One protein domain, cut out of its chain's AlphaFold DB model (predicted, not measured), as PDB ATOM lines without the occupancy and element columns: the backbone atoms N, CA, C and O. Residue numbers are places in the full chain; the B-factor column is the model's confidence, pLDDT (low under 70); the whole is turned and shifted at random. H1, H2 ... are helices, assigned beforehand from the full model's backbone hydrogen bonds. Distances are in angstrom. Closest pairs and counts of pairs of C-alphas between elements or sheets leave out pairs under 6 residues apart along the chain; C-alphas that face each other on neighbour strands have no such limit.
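Overview. This is residues 51 to 71 and 219 to 261 of the 265 residues of the protein "Hypothetical protein" of Rotaria sp. Silwood2 (UniProt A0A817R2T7). Little regular structure is present: the printed part is mainly loops, joined where residues 54 to 55 run side by side with residues 230 to 231, parallel. Along the longest axis, H1 lies toward one end and the looped residues 240 to 261 toward the other, with residues 60 to 71 winding between them. The printed part has 64 residues with two named helices, H1 then H2, and no named strand; the class is all helix, with 10 residues in named elements. It is only just loose, close to compact, with a radius of gyration of the C-alphas of 13.3 A and spans of 35 by 24 by 21 A.

Arrangement. H1, residues 219 to 224, and H2, residues 236 to 239, are apart. Every O i to N i+4 pair in H1 is within hydrogen-bond range; H2 is too short for such a pair, and its one O i to N i+3 pair is within range.

Along the chain. Residues 51 to 71 hold no named element. H1 begins at C-alpha 219 (199.042, 114.997, 122.618) and is 8.7 A long. H2 is 5.5 A long and ends at C-alpha 239 (209.261, 125.593, 142.985).

Size, cuts and confidence. The C-alphas of Met 51 and Glu 257, 39.1 A apart, are the two farthest apart. Residues 72 to 218 are not printed; C-alphas 71 and 219 are 13.5 A apart across the cut. The link from H1 to H2, 11 residues, is long. No printed residue is under 70 in pLDDT.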
ATOM      1  N   MET A  51     215.402 104.974 128.661       95.75
ATOM      2  CA  MET A  51     216.545 105.769 128.185       95.75
ATOM      3  C   MET A  51     216.096 107.102 127.563       95.75
ATOM      4  O   MET A  51     216.782 108.112 127.706       95.75
ATOM      5  N   HIS A  52     214.927 107.114 126.919       95.88
ATOM      6  CA  HIS A  52     214.336 108.302 126.311       95.88
ATOM      7  C   HIS A  52     212.990 108.616 126.960       95.88
ATOM      8  O   HIS A  52     212.156 107.731 127.154       95.88
ATOM      9  N   GLY A  53     212.772 109.884 127.285       95.00
ATOM     10  CA  GLY A  53     211.542 110.368 127.894       95.00
ATOM     11  C   GLY A  53     211.309 111.835 127.569       95.00
ATOM     12  O   GLY A  53     212.076 112.448 126.826       95.00
ATOM     13  N   VAL A  54     210.237 112.378 128.131       92.94
ATOM     14  CA  VAL A  54     209.824 113.771 127.955       92.94
ATOM     15  C   VAL A  54     209.769 114.451 129.319       92.94
ATOM     16  O   VAL A  54     209.387 113.843 130.320       92.94
ATOM     17  N   ILE A  55     210.143 115.724 129.353       90.31
ATOM     18  CA  ILE A  55     209.955 116.596 130.510       90.31
ATOM     19  C   ILE A  55     208.911 117.636 130.120       90.31
ATOM     20  O   ILE A  55     209.038 118.249 129.064       90.31
ATOM     21  N   LEU A  56     207.903 117.799 130.971       86.12
ATOM     22  CA  LEU A  56     206.928 118.877 130.906       86.12
ATOM     23  C   LEU A  56     207.080 119.714 132.175       86.12
ATOM     24  O   LEU A  56     207.022 119.186 133.295       86.12
ATOM     25  N   GLU A  57     207.318 121.001 131.980       84.31
ATOM     26  CA  GLU A  57     207.259 122.017 133.022       84.31
ATOM     27  C   GLU A  57     205.922 122.716 132.843       84.31
ATOM     28  O   GLU A  57     205.577 123.065 131.726       84.31
ATOM     29  N   THR A  58     205.125 122.853 133.898       72.56
ATOM     30  CA  THR A  58     203.861 123.572 133.738       72.56
ATOM     31  C   THR A  58     204.176 125.026 133.385       72.56
ATOM     32  O   THR A  58     204.940 125.690 134.081       72.56
ATOM     33  N   ASN A  59     203.618 125.516 132.283       73.38
ATOM     34  CA  ASN A  59     203.600 126.914 131.888       73.38
ATOM     35  C   ASN A  59     204.948 127.530 131.464       73.38
ATOM     36  O   ASN A  59     205.183 128.732 131.637       73.38
ATOM     37  N   ILE A  60     205.814 126.744 130.814       82.12
ATOM     38  CA  ILE A  60     206.957 127.297 130.076       82.12
ATOM     39  C   ILE A  60     206.566 127.530 128.613       82.12
ATOM     40  O   ILE A  60     206.232 126.617 127.869       82.12
ATOM     41  N   ASN A  61     206.616 128.785 128.159       84.56
ATOM     42  CA  ASN A  61     206.220 129.167 126.794       84.56
ATOM     43  C   ASN A  61     204.784 128.743 126.398       84.56
ATOM     44  O   ASN A  61     204.549 128.498 125.215       84.56
ATOM     45  N   ARG A  62     203.835 128.687 127.349       85.25
ATOM     46  CA  ARG A  62     202.447 128.224 127.118       85.25
ATOM     47  C   ARG A  62     202.372 126.766 126.632       85.25
ATOM     48  O   ARG A  62     201.566 126.436 125.765       85.25
ATOM     49  N   ASP A  63     203.249 125.896 127.128       85.88
ATOM     50  CA  ASP A  63     203.276 124.479 126.751       85.88
ATOM     51  C   ASP A  63     202.133 123.654 127.366       85.88
ATOM     52  O   ASP A  63     201.763 122.626 126.794       85.88
ATOM     53  N   ASP A  64     201.515 124.122 128.454       88.19
ATOM     54  CA  ASP A  64     200.270 123.607 129.028       88.19
ATOM     55  C   ASP A  64     199.050 124.476 128.663       88.19
ATOM     56  O   ASP A  64     198.351 124.137 127.707       88.19
ATOM     57  N   ASP A  65     198.792 125.575 129.376       89.69
ATOM     58  CA  ASP A  65     197.719 126.535 129.133       89.69
ATOM     59  C   ASP A  65     198.010 127.288 127.830       89.69
ATOM     60  O   ASP A  65     198.947 128.084 127.733       89.69
ATOM     61  N   GLY A  66     197.210 126.998 126.800       89.12
ATOM     62  CA  GLY A  66     197.439 127.446 125.422       89.12
ATOM     63  C   GLY A  66     198.214 126.458 124.550       89.12
ATOM     64  O   GLY A  66     198.313 126.661 123.335       89.12
ATOM     65  N   GLY A  67     198.703 125.371 125.144       92.62
ATOM     66  CA  GLY A  67     199.449 124.301 124.499       92.62
ATOM     67  C   GLY A  67     198.757 122.951 124.662       92.62
ATOM     68  O   GLY A  67     197.744 122.670 124.012       92.62
ATOM     69  N   LEU A  68     199.350 122.072 125.476       94.88
ATOM     70  CA  LEU A  68     198.890 120.701 125.688       94.88
ATOM     71  C   LEU A  68     197.489 120.649 126.301       94.88
ATOM     72  O   LEU A  68     196.743 119.731 125.969       94.88
ATOM     73  N   TYR A  69     197.106 121.586 127.167       95.75
ATOM     74  CA  TYR A  69     195.750 121.671 127.699       95.75
ATOM     75  C   TYR A  69     194.821 122.314 126.665       95.75
ATOM     76  O   TYR A  69     195.112 123.372 126.118       95.75
ATOM     77  N   ALA A  70     193.700 121.656 126.358       97.12
ATOM     78  CA  ALA A  70     192.871 122.016 125.204       97.12
ATOM     79  C   ALA A  70     191.957 123.239 125.400       97.12
ATOM     80  O   ALA A  70     191.194 123.555 124.489       97.12
ATOM     81  N   GLU A  71     191.996 123.902 126.558       96.19
ATOM     82  CA  GLU A  71     191.243 125.139 126.775       96.19
ATOM     83  C   GLU A  71     191.702 126.217 125.788       96.19
ATOM     84  O   GLU A  71     192.898 126.463 125.638       96.19
ATOM     85  N   ALA A 219     199.058 116.258 121.881       96.31
ATOM     86  CA  ALA A 219     199.042 114.997 122.618       96.31
ATOM     87  C   ALA A 219     199.383 113.793 121.726       96.31
ATOM     88  O   ALA A 219     200.088 112.885 122.172       96.31
ATOM     89  N   GLN A 220     198.927 113.787 120.467       97.19
ATOM     90  CA  GLN A 220     199.294 112.750 119.506       97.19
ATOM     91  C   GLN A 220     200.786 112.812 119.167       97.19
ATOM     92  O   GLN A 220     201.447 111.779 119.218       97.19
ATOM     93  N   ALA A 221     201.344 114.003 118.926       96.12
ATOM     94  CA  ALA A 221     202.779 114.159 118.700       96.12
ATOM     95  C   ALA A 221     203.606 113.641 119.894       96.12
ATOM     96  O   ALA A 221     204.578 112.913 119.700       96.12
ATOM     97  N   PHE A 222     203.186 113.929 121.133       94.00
ATOM     98  CA  PHE A 222     203.813 113.357 122.330       94.00
ATOM     99  C   PHE A 222     203.697 111.831 122.395       94.00
ATOM    100  O   PHE A 222     204.658 111.159 122.767       94.00
ATOM    101  N   ALA A 223     202.542 111.267 122.038       95.06
ATOM    102  CA  ALA A 223     202.351 109.821 122.006       95.06
ATOM    103  C   ALA A 223     203.235 109.146 120.940       95.06
ATOM    104  O   ALA A 223     203.790 108.074 121.191       95.06
ATOM    105  N   ASP A 224     203.417 109.792 119.786       97.31
ATOM    106  CA  ASP A 224     204.221 109.289 118.669       97.31
ATOM    107  C   ASP A 224     205.723 109.261 118.979       97.31
ATOM    108  O   ASP A 224     206.436 108.403 118.450       97.31
ATOM    109  N   LEU A 225     206.198 110.107 119.907       95.94
ATOM    110  CA  LEU A 225     207.556 110.022 120.464       95.94
ATOM    111  C   LEU A 225     207.800 108.719 121.241       95.94
ATOM    112  O   LEU A 225     208.954 108.351 121.452       95.94
ATOM    113  N   LYS A 226     206.734 108.028 121.674       96.06
ATOM    114  CA  LYS A 226     206.781 106.802 122.493       96.06
ATOM    115  C   LYS A 226     207.744 106.932 123.687       96.06
ATOM    116  O   LYS A 226     208.637 106.094 123.843       96.06
ATOM    117  N   PRO A 227     207.599 107.976 124.524       96.31
ATOM    118  CA  PRO A 227     208.516 108.194 125.630       96.31
ATOM    119  C   PRO A 227     208.421 107.049 126.643       96.31
ATOM    120  O   PRO A 227     207.328 106.605 126.996       96.31
ATOM    121  N   GLY A 228     209.565 106.598 127.156       96.94
ATOM    122  CA  GLY A 228     209.618 105.604 128.228       96.94
ATOM    123  C   GLY A 228     209.145 106.150 129.579       96.94
ATOM    124  O   GLY A 228     208.764 105.378 130.455       96.94
ATOM    125  N   TYR A 229     209.160 107.476 129.755       95.50
ATOM    126  CA  TYR A 229     208.628 108.175 130.924       95.50
ATOM    127  C   TYR A 229     208.252 109.628 130.594       95.50
ATOM    128  O   TYR A 229     208.763 110.218 129.639       95.50
ATOM    129  N   VAL A 230     207.401 110.216 131.437       94.12
ATOM    130  CA  VAL A 230     207.092 111.653 131.445       94.12
ATOM    131  C   VAL A 230     207.403 112.204 132.833       94.12
ATOM    132  O   VAL A 230     206.922 111.670 133.832       94.12
ATOM    133  N   ARG A 231     208.212 113.263 132.909       94.12
ATOM    134  CA  ARG A 231     208.483 114.010 134.146       94.12
ATOM    135  C   ARG A 231     207.587 115.249 134.189       94.12
ATOM    136  O   ARG A 231     207.659 116.060 133.275       94.12
ATOM    137  N   LEU A 232     206.804 115.398 135.256       91.69
ATOM    138  CA  LEU A 232     205.909 116.532 135.536       91.69
ATOM    139  C   LEU A 232     205.799 116.759 137.062       91.69
ATOM    140  O   LEU A 232     206.148 115.842 137.813       91.69
ATOM    141  N   PRO A 233     205.292 117.908 137.549       88.38
ATOM    142  CA  PRO A 233     205.097 119.198 136.869       88.38
ATOM    143  C   PRO A 233     206.386 120.034 136.986       88.38
ATOM    144  O   PRO A 233     206.417 121.078 137.620       88.38
ATOM    145  N   GLY A 234     207.505 119.443 136.561       84.56
ATOM    146  CA  GLY A 234     208.834 119.755 137.087       84.56
ATOM    147  C   GLY A 234     209.453 121.034 136.535       84.56
ATOM    148  O   GLY A 234     208.795 121.826 135.884       84.56
ATOM    149  N   GLY A 235     210.754 121.188 136.780       89.50
ATOM    150  CA  GLY A 235     211.473 122.409 136.422       89.50
ATOM    151  C   GLY A 235     211.214 123.530 137.428       89.50
ATOM    152  O   GLY A 235     210.862 123.233 138.572       89.50
ATOM    153  N   ASN A 236     211.421 124.784 137.032       90.06
ATOM    154  CA  ASN A 236     211.358 125.920 137.959       90.06
ATOM    155  C   ASN A 236     209.925 126.191 138.432       90.06
ATOM    156  O   ASN A 236     209.695 126.657 139.552       90.06
ATOM    157  N   ASP A 237     208.950 125.892 137.584       89.06
ATOM    158  CA  ASP A 237     207.545 126.127 137.873       89.06
ATOM    159  C   ASP A 237     206.999 125.298 139.061       89.06
ATOM    160  O   ASP A 237     206.131 125.768 139.805       89.06
ATOM    161  N   LEU A 238     207.589 124.124 139.328       91.94
ATOM    162  CA  LEU A 238     207.327 123.337 140.539       91.94
ATOM    163  C   LEU A 238     207.615 124.142 141.821       91.94
ATOM    164  O   LEU A 238     206.884 124.033 142.810       91.94
ATOM    165  N   GLU A 239     208.706 124.910 141.812       92.44
ATOM    166  CA  GLU A 239     209.261 125.593 142.985       92.44
ATOM    167  C   GLU A 239     208.469 126.856 143.327       92.44
ATOM    168  O   GLU A 239     208.204 127.130 144.500       92.44
ATOM    169  N   GLY A 240     208.059 127.598 142.295       89.69
ATOM    170  CA  GLY A 240     207.463 128.921 142.437       89.69
ATOM    171  C   GLY A 240     208.448 129.972 142.986       89.69
ATOM    172  O   GLY A 240     209.510 129.654 143.520       89.69
ATOM    173  N   PRO A 241     208.123 131.271 142.879       88.88
ATOM    174  CA  PRO A 241     208.997 132.349 143.358       88.88
ATOM    175  C   PRO A 241     209.022 132.487 144.890       88.88
ATOM    176  O   PRO A 241     209.913 133.133 145.441       88.88
ATOM    177  N   THR A 242     208.030 131.926 145.587       90.94
ATOM    178  CA  THR A 242     207.917 131.927 147.049       90.94
ATOM    179  C   THR A 242     207.299 130.613 147.524       90.94
ATOM    180  O   THR A 242     206.602 129.942 146.766       90.94
ATOM    181  N   ILE A 243     207.464 130.274 148.809       91.25
ATOM    182  CA  ILE A 243     206.832 129.080 149.403       91.25
ATOM    183  C   ILE A 243     205.315 129.081 149.168       91.25
ATOM    184  O   ILE A 243     204.742 128.025 148.925       91.25
ATOM    185  N   LEU A 244     204.654 130.241 149.228       90.12
ATOM    186  CA  LEU A 244     203.205 130.350 149.025       90.12
ATOM    187  C   LEU A 244     202.780 130.161 147.560       90.12
ATOM    188  O   LEU A 244     201.626 129.829 147.318       90.12
ATOM    189  N   GLU A 245     203.693 130.346 146.607       88.19
ATOM    190  CA  GLU A 245     203.435 130.281 145.160       88.19
ATOM    191  C   GLU A 245     203.982 128.998 144.503       88.19
ATOM    192  O   GLU A 245     203.954 128.878 143.278       88.19
ATOM    193  N   ARG A 246     204.465 128.034 145.299       92.31
ATOM    194  CA  ARG A 246     204.893 126.707 144.826       92.31
ATOM    195  C   ARG A 246     203.734 125.904 144.233       92.31
ATOM    196  O   ARG A 246     202.568 126.156 144.543       92.31
ATOM    197  N   PHE A 247     204.047 124.858 143.477       91.75
ATOM    198  CA  PHE A 247     203.034 123.902 143.035       91.75
ATOM    199  C   PHE A 247     202.403 123.154 144.227       91.75
ATOM    200  O   PHE A 247     203.094 122.590 145.081       91.75
ATOM    201  N   ILE A 248     201.070 123.120 144.276       93.00
ATOM    202  CA  ILE A 248     200.284 122.462 145.328       93.00
ATOM    203  C   ILE A 248     199.292 121.516 144.650       93.00
ATOM    204  O   ILE A 248     198.278 121.950 144.116       93.00
ATOM    205  N   TRP A 249     199.586 120.215 144.669       93.50
ATOM    206  CA  TRP A 249     198.850 119.210 143.887       93.50
ATOM    207  C   TRP A 249     197.343 119.162 144.191       93.50
ATOM    208  O   TRP A 249     196.528 118.968 143.297       93.50
ATOM    209  N   ASN A 250     196.944 119.368 145.446       94.62
ATOM    210  CA  ASN A 250     195.537 119.332 145.836       94.62
ATOM    211  C   ASN A 250     194.754 120.572 145.363       94.62
ATOM    212  O   ASN A 250     193.532 120.540 145.373       94.62
ATOM    213  N   ASN A 251     195.432 121.625 144.894       93.44
ATOM    214  CA  ASN A 251     194.792 122.771 144.243       93.44
ATOM    215  C   ASN A 251     194.541 122.532 142.740       93.44
ATOM    216  O   ASN A 251     193.958 123.392 142.083       93.44
ATOM    217  N   THR A 252     195.002 121.408 142.174       92.06
ATOM    218  CA  THR A 252     194.920 121.118 140.727       92.06
ATOM    219  C   THR A 252     193.973 119.968 140.385       92.06
ATOM    220  O   THR A 252     193.859 119.586 139.219       92.06
ATOM    221  N   ILE A 253     193.320 119.389 141.389       92.69
ATOM    222  CA  ILE A 253     192.347 118.297 141.257       92.69
ATOM    223  C   ILE A 253     190.919 118.835 141.452       92.69
ATOM    224  O   ILE A 253     190.724 120.042 141.562       92.69
ATOM    225  N   ASP A 254     189.917 117.956 141.437       92.25
ATOM    226  CA  ASP A 254     188.493 118.294 141.602       92.25
ATOM    227  C   ASP A 254     187.924 119.248 140.539       92.25
ATOM    228  O   ASP A 254     188.484 119.405 139.451       92.25
ATOM    229  N   LEU A 255     186.744 119.807 140.802       93.50
ATOM    230  CA  LEU A 255     186.036 120.714 139.903       93.50
ATOM    231  C   LEU A 255     186.815 122.023 139.706       93.50
ATOM    232  O   LEU A 255     187.526 122.466 140.608       93.50
ATOM    233  N   LEU A 256     186.688 122.641 138.527       92.75
ATOM    234  CA  LEU A 256     187.460 123.836 138.161       92.75
ATOM    235  C   LEU A 256     187.205 125.010 139.117       92.75
ATOM    236  O   LEU A 256     188.140 125.739 139.430       92.75
ATOM    237  N   GLU A 257     185.987 125.148 139.642       91.31
ATOM    238  CA  GLU A 257     185.624 126.184 140.616       91.31
ATOM    239  C   GLU A 257     186.378 126.084 141.947       91.31
ATOM    240  O   GLU A 257     186.497 127.079 142.662       91.31
ATOM    241  N   ASN A 258     186.936 124.913 142.261       93.69
ATOM    242  CA  ASN A 258     187.712 124.689 143.478       93.69
ATOM    243  C   ASN A 258     189.221 124.843 143.249       93.69
ATOM    244  O   ASN A 258     190.001 124.714 144.193       93.69
ATOM    245  N   ARG A 259     189.650 125.118 142.010       93.62
ATOM    246  CA  ARG A 259     191.061 125.284 141.654       93.62
ATOM    247  C   ARG A 259     191.397 126.773 141.642       93.62
ATOM    248  O   ARG A 259     190.987 127.460 140.715       93.62
ATOM    249  N   PRO A 260     192.149 127.300 142.623       90.38
ATOM    250  CA  PRO A 260     192.402 128.739 142.744       90.38
ATOM    251  C   PRO A 260     193.357 129.315 141.683       90.38
ATOM    252  O   PRO A 260     193.537 130.530 141.641       90.38
ATOM    253  N   GLY A 261     193.985 128.464 140.862       88.06
ATOM    254  CA  GLY A 261     195.096 128.857 139.996       88.06
ATOM    255  C   GLY A 261     196.354 129.216 140.797       88.06
ATOM    256  O   GLY A 261     196.407 129.078 142.025       88.06
TER     257      GLY A 261